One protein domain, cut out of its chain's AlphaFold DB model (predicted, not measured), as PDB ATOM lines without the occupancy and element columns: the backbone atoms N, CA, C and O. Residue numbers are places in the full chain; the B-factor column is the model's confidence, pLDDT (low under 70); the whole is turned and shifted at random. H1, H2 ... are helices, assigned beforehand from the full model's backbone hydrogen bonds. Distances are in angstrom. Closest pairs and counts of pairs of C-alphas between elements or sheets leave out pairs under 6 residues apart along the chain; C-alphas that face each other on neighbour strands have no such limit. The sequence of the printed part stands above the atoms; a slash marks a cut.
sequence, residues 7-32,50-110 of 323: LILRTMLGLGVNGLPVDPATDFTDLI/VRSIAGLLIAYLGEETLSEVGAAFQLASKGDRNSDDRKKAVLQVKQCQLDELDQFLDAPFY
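What this domain is: This is residues 7 to 32 and 50 to 110 of the 323 residues of an uncharacterized protein of Planctomycetes bacterium K22_7 (UniProt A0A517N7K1). Four helices stand in a loose, uneven row, H1, H2, H3, H4, each running opposite ways to the one before; H3 and H4 form a helical hairpin at one end. From the H1 end a long unnamed stretch, residues 15 to 32, leads away, and its residues 23 to 30 stick out free of the rest; residues 96 to 110 fold back from the end of H4. The printed part has 87 residues, with four named helices and no named strand, and the class is all helix. The whole is loose, with a radius of gyration of the C-alphas of 16.8 A, and only just elongated, spanning 49 by 32 by 22 A.

How they stand to each other: Start with H1, residues 7 to 14, which touches H2, residues 50 to 60; their closest C-alphas, of Gly 14 and Gly 55, are 4.4 A apart, at a shallow tilt of 19 degrees. H2 is close to but not clearly touching H3, residues 63 to 76; look at the C-alphas of Ile 58 and Leu 66, their closest, 6.7 A apart. H3 touches H4, residues 84 to 95, in a hairpin with a shallow tilt of 22 degrees; the closest C-alphas, of Ala 76 and Arg 86, are 4.3 A apart. H1 is apart from H3 and H4, and H2 is apart from H4. In H1, H2, H3 and H4 every O i to N i+4 pair is within hydrogen-bond range.

Where its parts are: Find C-alpha 7 at (19.350, -11.131, 42.865), where H1 begins; it runs 10.5 A. H2 runs 15.3 A. H3, the longest at 14 residues, runs 19.7 A from C-alpha 63 at (27.178, -22.458, 35.836). H4 runs 16.1 A to C-alpha 95 at (43.360, -17.790, 29.844).

The domain as a whole: The C-alphas farthest apart, of Ala 25 and Gln 97, are 50.6 A apart. Residues 33 to 49 are not printed, and C-alphas 32 and 50 are 17.9 A apart across this cut, which the link from H1 to H2 crosses. The link from H2 to H3 is tight and that from H3 to H4 short. Look for pLDDT under 70 at residues 7 to 32 and 104 to 110; the mean of the printed part is 73.6.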
ATOM      1  N   LEU A   7      18.049 -11.700  43.207       52.22
ATOM      2  CA  LEU A   7      19.350 -11.131  42.865       52.22
ATOM      3  C   LEU A   7      19.833 -10.201  43.985       52.22
ATOM      4  O   LEU A   7      20.928 -10.398  44.500       52.22
ATOM      5  N   ILE A   8      18.979  -9.282  44.454       52.56
ATOM      6  CA  ILE A   8      19.289  -8.371  45.575       52.56
ATOM      7  C   ILE A   8      19.629  -9.170  46.835       52.56
ATOM      8  O   ILE A   8      20.615  -8.876  47.509       52.56
ATOM      9  N   LEU A   9      18.858 -10.219  47.133       52.44
ATOM     10  CA  LEU A   9      19.131 -11.089  48.273       52.44
ATOM     11  C   LEU A   9      20.496 -11.786  48.135       52.44
ATOM     12  O   LEU A   9      21.284 -11.765  49.078       52.44
ATOM     13  N   ARG A  10      20.826 -12.343  46.963       50.94
ATOM     14  CA  ARG A  10      22.134 -12.976  46.698       50.94
ATOM     15  C   ARG A  10      23.297 -11.989  46.828       50.94
ATOM     16  O   ARG A  10      24.297 -12.319  47.466       50.94
ATOM     17  N   THR A  11      23.146 -10.771  46.313       51.91
ATOM     18  CA  THR A  11      24.137  -9.694  46.446       51.91
ATOM     19  C   THR A  11      24.336  -9.295  47.907       51.91
ATOM     20  O   THR A  11      25.471  -9.187  48.368       51.91
ATOM     21  N   MET A  12      23.255  -9.143  48.678       48.00
ATOM     22  CA  MET A  12      23.329  -8.815  50.108       48.00
ATOM     23  C   MET A  12      24.010  -9.924  50.925       48.00
ATOM     24  O   MET A  12      24.835  -9.627  51.794       48.00
ATOM     25  N   LEU A  13      23.728 -11.195  50.612       51.75
ATOM     26  CA  LEU A  13      24.384 -12.339  51.252       51.75
ATOM     27  C   LEU A  13      25.893 -12.387  50.927       51.75
ATOM     28  O   LEU A  13      26.699 -12.672  51.817       51.75
ATOM     29  N   GLY A  14      26.279 -12.076  49.682       47.75
ATOM     30  CA  GLY A  14      27.675 -12.018  49.222       47.75
ATOM     31  C   GLY A  14      28.473 -10.832  49.782       47.75
ATOM     32  O   GLY A  14      29.654 -10.971  50.092       47.75
ATOM     33  N   LEU A  15      27.832  -9.684  50.015       51.25
ATOM     34  CA  LEU A  15      28.465  -8.495  50.609       51.25
ATOM     35  C   LEU A  15      28.707  -8.607  52.123       51.25
ATOM     36  O   LEU A  15      29.261  -7.693  52.730       51.25
ATOM     37  N   GLY A  16      28.337  -9.731  52.742       44.06
ATOM     38  CA  GLY A  16      28.516  -9.924  54.177       44.06
ATOM     39  C   GLY A  16      27.487  -9.176  55.022       44.06
ATOM     40  O   GLY A  16      27.726  -8.976  56.210       44.06
ATOM     41  N   VAL A  17      26.308  -8.848  54.470       49.72
ATOM     42  CA  VAL A  17      25.118  -8.471  55.264       49.72
ATOM     43  C   VAL A  17      24.520  -9.739  55.899       49.72
ATOM     44  O   VAL A  17      23.349 -10.059  55.754       49.72
ATOM     45  N   ASN A  18      25.382 -10.523  56.543       41.59
ATOM     46  CA  ASN A  18      25.113 -11.819  57.146       41.59
ATOM     47  C   ASN A  18      25.888 -11.907  58.456       41.59
ATOM     48  O   ASN A  18      26.862 -12.645  58.597       41.59
ATOM     49  N   GLY A  19      25.437 -11.132  59.426       40.31
ATOM     50  CA  GLY A  19      25.505 -11.549  60.811       40.31
ATOM     51  C   GLY A  19      24.077 -11.567  61.319       40.31
ATOM     52  O   GLY A  19      23.354 -10.590  61.118       40.31
ATOM     53  N   LEU A  20      23.665 -12.643  61.996       37.81
ATOM     54  CA  LEU A  20      22.647 -12.472  63.032       37.81
ATOM     55  C   LEU A  20      23.104 -11.275  63.882       37.81
ATOM     56  O   LEU A  20      24.310 -11.192  64.155       37.81
ATOM     57  N   PRO A  21      22.216 -10.326  64.237       44.44
ATOM     58  CA  PRO A  21      22.594  -9.262  65.152       44.44
ATOM     59  C   PRO A  21      23.277  -9.928  66.338       44.44
ATOM     60  O   PRO A  21      22.743 -10.883  66.903       44.44
ATOM     61  N   VAL A  22      24.507  -9.495  66.607       45.53
ATOM     62  CA  VAL A  22      25.311 -10.021  67.703       45.53
ATOM     63  C   VAL A  22      24.434 -10.020  68.948       45.53
ATOM     64  O   VAL A  22      23.820  -8.992  69.243       45.53
ATOM     65  N   ASP A  23      24.343 -11.163  69.634       49.59
ATOM     66  CA  ASP A  23      23.593 -11.243  70.885       49.59
ATOM     67  C   ASP A  23      24.115 -10.124  71.800       49.59
ATOM     68  O   ASP A  23      25.325 -10.084  72.045       49.59
ATOM     69  N   PRO A  24      23.264  -9.188  72.266       48.34
ATOM     70  CA  PRO A  24      23.695  -8.069  73.099       48.34
ATOM     71  C   PRO A  24      24.380  -8.507  74.403       48.34
ATOM     72  O   PRO A  24      25.025  -7.679  75.042       48.34
ATOM     73  N   ALA A  25      24.255  -9.780  74.793       59.75
ATOM     74  CA  ALA A  25      24.979 -10.377  75.911       59.75
ATOM     75  C   ALA A  25      26.410 -10.849  75.568       59.75
ATOM     76  O   ALA A  25      27.144 -11.238  76.475       59.75
ATOM     77  N   THR A  26      26.821 -10.833  74.295       54.34
ATOM     78  CA  THR A  26      28.178 -11.229  73.876       54.34
ATOM     79  C   THR A  26      29.187 -10.183  74.335       54.34
ATOM     80  O   THR A  26      29.047  -9.001  74.003       54.34
ATOM     81  N   ASP A  27      30.220 -10.601  75.074       60.97
ATOM     82  CA  ASP A  27      31.253  -9.680  75.544       60.97
ATOM     83  C   ASP A  27      32.022  -9.076  74.361       60.97
ATOM     84  O   ASP A  27      32.330  -9.733  73.362       60.97
ATOM     85  N   PHE A  28      32.343  -7.789  74.475       47.34
ATOM     86  CA  PHE A  28      33.021  -7.042  73.427       47.34
ATOM     87  C   PHE A  28      34.388  -7.643  73.066       47.34
ATOM     88  O   PHE A  28      34.815  -7.504  71.921       47.34
ATOM     89  N   THR A  29      35.082  -8.322  73.987       55.31
ATOM     90  CA  THR A  29      36.352  -8.995  73.669       55.31
ATOM     91  C   THR A  29      36.184 -10.256  72.832       55.31
ATOM     92  O   THR A  29      37.095 -10.583  72.076       55.31
ATOM     93  N   ASP A  30      35.025 -10.911  72.901       57.00
ATOM     94  CA  ASP A  30      34.750 -12.170  72.193       57.00
ATOM     95  C   ASP A  30      34.293 -11.941  70.746       57.00
ATOM     96  O   ASP A  30      34.378 -12.827  69.896       57.00
ATOM     97  N   LEU A  31      33.870 -10.715  70.434       49.59
ATOM     98  CA  LEU A  31      33.508 -10.283  69.083       49.59
ATOM     99  C   LEU A  31      34.721  -9.988  68.193       49.59
ATOM    100  O   LEU A  31      34.564  -9.696  67.007       49.59
ATOM    101  N   ILE A  32      35.925  -9.986  68.765       44.84
ATOM    102  CA  ILE A  32      37.061  -9.252  68.222       44.84
ATOM    103  C   ILE A  32      38.288 -10.160  68.154       44.84
ATOM    104  O   ILE A  32      38.959 -10.405  69.153       44.84
ATOM    105  N   VAL A  50      37.754 -12.201  51.756       70.81
ATOM    106  CA  VAL A  50      37.851 -13.329  50.803       70.81
ATOM    107  C   VAL A  50      36.545 -14.132  50.763       70.81
ATOM    108  O   VAL A  50      36.138 -14.597  49.704       70.81
ATOM    109  N   ARG A  51      35.849 -14.245  51.904       72.62
ATOM    110  CA  ARG A  51      34.525 -14.876  51.989       72.62
ATOM    111  C   ARG A  51      33.489 -14.119  51.160       72.62
ATOM    112  O   ARG A  51      32.699 -14.755  50.475       72.62
ATOM    113  N   SER A  52      33.516 -12.790  51.202       70.44
ATOM    114  CA  SER A  52      32.627 -11.942  50.407       70.44
ATOM    115  C   SER A  52      32.907 -12.088  48.911       70.44
ATOM    116  O   SER A  52      31.977 -12.270  48.137       70.44
ATOM    117  N   ILE A  53      34.182 -12.115  48.505       82.00
ATOM    118  CA  ILE A  53      34.569 -12.366  47.105       82.00
ATOM    119  C   ILE A  53      34.070 -13.740  46.654       82.00
ATOM    120  O   ILE A  53      33.423 -13.840  45.620       82.00
ATOM    121  N   ALA A  54      34.305 -14.792  47.443       83.25
ATOM    122  CA  ALA A  54      33.823 -16.133  47.118       83.25
ATOM    123  C   ALA A  54      32.288 -16.188  47.012       83.25
ATOM    124  O   ALA A  54      31.760 -16.790  46.082       83.25
ATOM    125  N   GLY A  55      31.574 -15.525  47.927       81.19
ATOM    126  CA  GLY A  55      30.117 -15.413  47.876       81.19
ATOM    127  C   GLY A  55      29.622 -14.684  46.627       81.19
ATOM    128  O   GLY A  55      28.649 -15.122  46.024       81.19
ATOM    129  N   LEU A  56      30.311 -13.618  46.207       81.81
ATOM    130  CA  LEU A  56      30.005 -12.899  44.970       81.81
ATOM    131  C   LEU A  56      30.242 -13.770  43.734       81.81
ATOM    132  O   LEU A  56      29.360 -13.841  42.887       81.81
ATOM    133  N   LEU A  57      31.372 -14.482  43.663       87.31
ATOM    134  CA  LEU A  57      31.655 -15.409  42.560       87.31
ATOM    135  C   LEU A  57      30.558 -16.479  42.445       87.31
ATOM    136  O   LEU A  57      30.068 -16.737  41.355       87.31
ATOM    137  N   ILE A  58      30.111 -17.049  43.568       87.12
ATOM    138  CA  ILE A  58      29.019 -18.038  43.589       87.12
ATOM    139  C   ILE A  58      27.673 -17.420  43.184       87.12
ATOM    140  O   ILE A  58      26.840 -18.090  42.579       87.12
ATOM    141  N   ALA A  59      27.420 -16.167  43.564       83.50
ATOM    142  CA  ALA A  59      26.142 -15.504  43.329       83.50
ATOM    143  C   ALA A  59      25.960 -15.010  41.886       83.50
ATOM    144  O   ALA A  59      24.819 -14.985  41.415       83.50
ATOM    145  N   TYR A  60      27.049 -14.581  41.240       84.50
ATOM    146  CA  TYR A  60      27.016 -13.854  39.969       84.50
ATOM    147  C   TYR A  60      27.475 -14.661  38.761       84.50
ATOM    148  O   TYR A  60      26.989 -14.383  37.670       84.50
ATOM    149  N   LEU A  61      28.382 -15.626  38.930       89.75
ATOM    150  CA  LEU A  61      28.871 -16.405  37.797       89.75
ATOM    151  C   LEU A  61      27.827 -17.433  37.350       89.75
ATOM    152  O   LEU A  61      27.202 -18.107  38.180       89.75
ATOM    153  N   GLY A  62      27.669 -17.574  36.037       91.56
ATOM    154  CA  GLY A  62      26.925 -18.651  35.405       91.56
ATOM    155  C   GLY A  62      27.542 -20.018  35.702       91.56
ATOM    156  O   GLY A  62      28.690 -20.131  36.126       91.56
ATOM    157  N   GLU A  63      26.773 -21.087  35.489       93.94
ATOM    158  CA  GLU A  63      27.178 -22.458  35.836       93.94
ATOM    159  C   GLU A  63      28.509 -22.870  35.183       93.94
ATOM    160  O   GLU A  63      29.379 -23.428  35.855       93.94
ATOM    161  N   GLU A  64      28.691 -22.539  33.903       94.31
ATOM    162  CA  GLU A  64      29.913 -22.824  33.145       94.31
ATOM    163  C   GLU A  64      31.127 -22.086  33.733       94.31
ATOM    164  O   GLU A  64      32.130 -22.711  34.086       94.31
ATOM    165  N   THR A  65      31.014 -20.771  33.936       94.38
ATOM    166  CA  THR A  65      32.097 -19.951  34.492       94.38
ATOM    167  C   THR A  65      32.419 -20.307  35.935       94.38
ATOM    168  O   THR A  65      33.591 -20.398  36.309       94.38
ATOM    169  N   LEU A  66      31.400 -20.587  36.747       95.00
ATOM    170  CA  LEU A  66      31.581 -21.046  38.117       95.00
ATOM    171  C   LEU A  66      32.290 -22.410  38.168       95.00
ATOM    172  O   LEU A  66      33.136 -22.617  39.041       95.00
ATOM    173  N   SER A  67      31.983 -23.318  37.237       95.00
ATOM    174  CA  SER A  67      32.647 -24.622  37.123       95.00
ATOM    175  C   SER A  67      34.131 -24.477  36.774       95.00
ATOM    176  O   SER A  67      34.976 -25.064  37.456       95.00
ATOM    177  N   GLU A  68      34.475 -23.648  35.785       94.31
ATOM    178  CA  GLU A  68      35.872 -23.402  35.384       94.31
ATOM    179  C   GLU A  68      36.691 -22.732  36.497       94.31
ATOM    180  O   GLU A  68      37.790 -23.183  36.846       94.31
ATOM    181  N   VAL A  69      36.131 -21.703  37.142       94.06
ATOM    182  CA  VAL A  69      36.749 -21.061  38.313       94.06
ATOM    183  C   VAL A  69      36.898 -22.061  39.467       94.06
ATOM    184  O   VAL A  69      37.936 -22.103  40.135       94.06
ATOM    185  N   GLY A  70      35.894 -22.914  39.684       95.81
ATOM    186  CA  GLY A  70      35.928 -23.990  40.672       95.81
ATOM    187  C   GLY A  70      37.039 -25.007  40.402       95.81
ATOM    188  O   GLY A  70      37.776 -25.367  41.326       95.81
ATOM    189  N   ALA A  71      37.219 -25.425  39.149       95.81
ATOM    190  CA  ALA A  71      38.286 -26.331  38.736       95.81
ATOM    191  C   ALA A  71      39.674 -25.718  38.981       95.81
ATOM    192  O   ALA A  71      40.562 -26.386  39.523       95.81
ATOM    193  N   ALA A  72      39.846 -24.429  38.679       94.69
ATOM    194  CA  ALA A  72      41.081 -23.715  38.987       94.69
ATOM    195  C   ALA A  72      41.346 -23.647  40.503       94.69
ATOM    196  O   ALA A  72      42.475 -23.883  40.943       94.69
ATOM    197  N   PHE A  73      40.324 -23.408  41.336       95.06
ATOM    198  CA  PHE A  73      40.486 -23.450  42.794       95.06
ATOM    199  C   PHE A  73      40.868 -24.841  43.311       95.06
ATOM    200  O   PHE A  73      41.743 -24.946  44.175       95.06
ATOM    201  N   GLN A  74      40.274 -25.904  42.765       95.81
ATOM    202  CA  GLN A  74      40.640 -27.282  43.106       95.81
ATOM    203  C   GLN A  74      42.073 -27.630  42.682       95.81
ATOM    204  O   GLN A  74      42.765 -28.372  43.380       95.81
ATOM    205  N   LEU A  75      42.543 -27.109  41.546       94.25
ATOM    206  CA  LEU A  75      43.937 -27.260  41.132       94.25
ATOM    207  C   LEU A  75      44.871 -26.516  42.096       94.25
ATOM    208  O   LEU A  75      45.836 -27.099  42.592       94.25
ATOM    209  N   ALA A  76      44.545 -25.264  42.427       93.19
ATOM    210  CA  ALA A  76      45.325 -24.442  43.346       93.19
ATOM    211  C   ALA A  76      45.420 -25.034  44.762       93.19
ATOM    212  O   ALA A  76      46.408 -24.782  45.451       93.19
ATOM    213  N   SER A  77      44.418 -25.802  45.210       94.56
ATOM    214  CA  SER A  77      44.403 -26.395  46.554       94.56
ATOM    215  C   SER A  77      45.317 -27.611  46.713       94.56
ATOM    216  O   SER A  77      45.536 -28.049  47.840       94.56
ATOM    217  N   LYS A  78      45.827 -28.186  45.615       92.12
ATOM    218  CA  LYS A  78      46.705 -29.370  45.654       92.12
ATOM    219  C   LYS A  78      48.143 -29.044  46.063       92.12
ATOM    220  O   LYS A  78      48.851 -29.940  46.515       92.12
ATOM    221  N   GLY A  79      48.564 -27.788  45.920       86.62
ATOM    222  CA  GLY A  79      49.922 -27.343  46.216       86.62
ATOM    223  C   GLY A  79      49.986 -26.249  47.281       86.62
ATOM    224  O   GLY A  79      48.983 -25.652  47.674       86.62
ATOM    225  N   ASP A  80      51.198 -25.964  47.758       89.19
ATOM    226  CA  ASP A  80      51.435 -24.854  48.679       89.19
ATOM    227  C   ASP A  80      51.251 -23.478  47.994       89.19
ATOM    228  O   ASP A  80      50.969 -23.362  46.796       89.19
ATOM    229  N   ARG A  81      51.413 -22.389  48.758       83.12
ATOM    230  CA  ARG A  81      51.216 -21.015  48.264       83.12
ATOM    231  C   ARG A  81      52.140 -20.612  47.108       83.12
ATOM    232  O   ARG A  81      51.761 -19.718  46.355       83.12
ATOM    233  N   ASN A  82      53.291 -21.259  46.955       86.31
ATOM    234  CA  ASN A  82      54.299 -20.926  45.946       86.31
ATOM    235  C   ASN A  82      54.447 -22.014  44.866       86.31
ATOM    236  O   ASN A  82      55.275 -21.872  43.961       86.31
ATOM    237  N   SER A  83      53.640 -23.069  44.955       92.81
ATOM    238  CA  SER A  83      53.650 -24.216  44.058       92.81
ATOM    239  C   SER A  83      53.340 -23.842  42.612       92.81
ATOM    240  O   SER A  83      52.608 -22.892  42.311       92.81
ATOM    241  N   ASP A  84      53.873 -24.643  41.693       91.12
ATOM    242  CA  ASP A  84      53.592 -24.484  40.269       91.12
ATOM    243  C   ASP A  84      52.126 -24.772  39.936       91.12
ATOM    244  O   ASP A  84      51.581 -24.142  39.033       91.12
ATOM    245  N   ASP A  85      51.447 -25.632  40.700       90.31
ATOM    246  CA  ASP A  85      50.011 -25.884  40.538       90.31
ATOM    247  C   ASP A  85      49.179 -24.631  40.822       90.31
ATOM    248  O   ASP A  85      48.236 -24.327  40.090       90.31
ATOM    249  N   ARG A  86      49.579 -23.823  41.813       87.38
ATOM    250  CA  ARG A  86      48.918 -22.545  42.092       87.38
ATOM    251  C   ARG A  86      49.176 -21.508  41.000       87.38
ATOM    252  O   ARG A  86      48.263 -20.766  40.645       87.38
ATOM    253  N   LYS A  87      50.384 -21.477  40.422       88.12
ATOM    254  CA  LYS A  87      50.687 -20.624  39.255       88.12
ATOM    255  C   LYS A  87      49.871 -21.047  38.031       88.12
ATOM    256  O   LYS A  87      49.306 -20.187  37.359       88.12
ATOM    257  N   LYS A  88      49.767 -22.355  37.770       92.00
ATOM    258  CA  LYS A  88      48.959 -22.924  36.680       92.00
ATOM    259  C   LYS A  88      47.480 -22.599  36.844       92.00
ATOM    260  O   LYS A  88      46.870 -22.158  35.883       92.00
ATOM    261  N   ALA A  89      46.932 -22.730  38.050       92.25
ATOM    262  CA  ALA A  89      45.550 -22.359  38.333       92.25
ATOM    263  C   ALA A  89      45.269 -20.870  38.059       92.25
ATOM    264  O   ALA A  89      44.254 -20.533  37.459       92.25
ATOM    265  N   VAL A  90      46.187 -19.971  38.439       88.38
ATOM    266  CA  VAL A  90      46.055 -18.537  38.118       88.38
ATOM    267  C   VAL A  90      46.103 -18.298  36.608       88.38
ATOM    268  O   VAL A  90      45.324 -17.499  36.095       88.38
ATOM    269  N   LEU A  91      47.002 -18.978  35.891       88.94
ATOM    270  CA  LEU A  91      47.071 -18.887  34.431       88.94
ATOM    271  C   LEU A  91      45.806 -19.430  33.763       88.94
ATOM    272  O   LEU A  91      45.326 -18.800  32.831       88.94
ATOM    273  N   GLN A  92      45.244 -20.530  34.266       90.75
ATOM    274  CA  GLN A  92      44.001 -21.112  33.763       90.75
ATOM    275  C   GLN A  92      42.843 -20.111  33.844       90.75
ATOM    276  O   GLN A  92      42.173 -19.897  32.842       90.75
ATOM    277  N   VAL A  93      42.662 -19.432  34.986       89.38
ATOM    278  CA  VAL A  93      41.631 -18.383  35.115       89.38
ATOM    279  C   VAL A  93      41.894 -17.228  34.146       89.38
ATOM    280  O   VAL A  93      40.968 -16.759  33.502       89.38
ATOM    281  N   LYS A  94      43.154 -16.796  33.990       85.56
ATOM    282  CA  LYS A  94      43.521 -15.701  33.068       85.56
ATOM    283  C   LYS A  94      43.364 -16.038  31.585       85.56
ATOM    284  O   LYS A  94      43.274 -15.129  30.772       85.56
ATOM    285  N   GLN A  95      43.459 -17.314  31.226       89.00
ATOM    286  CA  GLN A  95      43.360 -17.790  29.844       89.00
ATOM    287  C   GLN A  95      41.938 -18.221  29.480       89.00
ATOM    288  O   GLN A  95      41.677 -18.523  28.318       89.00
ATOM    289  N   CYS A  96      41.041 -18.275  30.463       87.56
ATOM    290  CA  CYS A  96      39.653 -18.627  30.253       87.56
ATOM    291  C   CYS A  96      38.979 -17.520  29.432       87.56
ATOM    292  O   CYS A  96      38.938 -16.373  29.862       87.56
ATOM    293  N   GLN A  97      38.481 -17.857  28.241       87.81
ATOM    294  CA  GLN A  97      37.759 -16.923  27.371       87.81
ATOM    295  C   GLN A  97      36.281 -16.903  27.762       87.81
ATOM    296  O   GLN A  97      35.427 -17.382  27.020       87.81
ATOM    297  N   LEU A  98      36.001 -16.435  28.978       86.06
ATOM    298  CA  LEU A  98      34.648 -16.337  29.511       86.06
ATOM    299  C   LEU A  98      34.334 -14.874  29.794       86.06
ATOM    300  O   LEU A  98      34.883 -14.297  30.731       86.06
ATOM    301  N   ASP A  99      33.410 -14.314  29.013       83.56
ATOM    302  CA  ASP A  99      33.044 -12.894  29.050       83.56
ATOM    303  C   ASP A  99      32.657 -12.409  30.461       83.56
ATOM    304  O   ASP A  99      32.895 -11.258  30.808       83.56
ATOM    305  N   GLU A 100      32.094 -13.280  31.307       83.00
ATOM    306  CA  GLU A 100      31.730 -12.963  32.698       83.00
ATOM    307  C   GLU A 100      32.932 -12.625  33.599       83.00
ATOM    308  O   GLU A 100      32.773 -11.891  34.576       83.00
ATOM    309  N   LEU A 101      34.133 -13.130  33.294       81.00
ATOM    310  CA  LEU A 101      35.355 -12.841  34.061       81.00
ATOM    311  C   LEU A 101      36.014 -11.516  33.661       81.00
ATOM    312  O   LEU A 101      36.775 -10.955  34.453       81.00
ATOM    313  N   ASP A 102      35.696 -11.016  32.466       80.06
ATOM    314  CA  ASP A 102      36.194  -9.747  31.926       80.06
ATOM    315  C   ASP A 102      35.220  -8.579  32.163       80.06
ATOM    316  O   ASP A 102      35.514  -7.425  31.835       80.06
ATOM    317  N   GLN A 103      34.061  -8.846  32.774       74.25
ATOM    318  CA  GLN A 103      33.115  -7.812  33.171       74.25
ATOM    319  C   GLN A 103      33.647  -7.015  34.365       74.25
ATOM    320  O   GLN A 103      33.947  -7.543  35.439       74.25
ATOM    321  N   PHE A 104      33.699  -5.694  34.202       54.22
ATOM    322  CA  PHE A 104      33.782  -4.801  35.347       54.22
ATOM    323  C   PHE A 104      32.469  -4.916  36.112       54.22
ATOM    324  O   PHE A 104      31.405  -4.694  35.543       54.22
ATOM    325  N   LEU A 105      32.522  -5.245  37.403       56.75
ATOM    326  CA  LEU A 105      31.326  -5.076  38.218       56.75
ATOM    327  C   LEU A 105      30.964  -3.590  38.230       56.75
ATOM    328  O   LEU A 105      31.817  -2.745  38.508       56.75
ATOM    329  N   ASP A 106      29.693  -3.285  37.975       40.25
ATOM    330  CA  ASP A 106      29.152  -1.921  37.855       40.25
ATOM    331  C   ASP A 106      29.253  -1.077  39.145       40.25
ATOM    332  O   ASP A 106      28.752   0.048  39.209       40.25
ATOM    333  N   ALA A 107      29.895  -1.588  40.199       42.91
ATOM    334  CA  ALA A 107      30.055  -0.899  41.468       42.91
ATOM    335  C   ALA A 107      31.473  -1.058  42.043       42.91
ATOM    336  O   ALA A 107      32.031  -2.158  42.049       42.91
ATOM    337  N   PRO A 108      32.055   0.017  42.609       47.06
ATOM    338  CA  PRO A 108      33.288  -0.092  43.367       47.06
ATOM    339  C   PRO A 108      33.075  -0.983  44.598       47.06
ATOM    340  O   PRO A 108      32.098  -0.864  45.335       47.06
ATOM    341  N   PHE A 109      34.034  -1.872  44.820       59.53
ATOM    342  CA  PHE A 109      34.012  -2.921  45.830       59.53
ATOM    343  C   PHE A 109      34.252  -2.367  47.244       59.53
ATOM    344  O   PHE A 109      35.349  -2.455  47.794       59.53
ATOM    345  N   TYR A 110      33.201  -1.821  47.847       61.94
ATOM    346  CA  TYR A 110      33.163  -1.418  49.251       61.94
ATOM    347  C   TYR A 110      31.845  -1.894  49.865       61.94
ATOM    348  O   TYR A 110      30.780  -1.659  49.296       61.94
TER     349      TYR A 110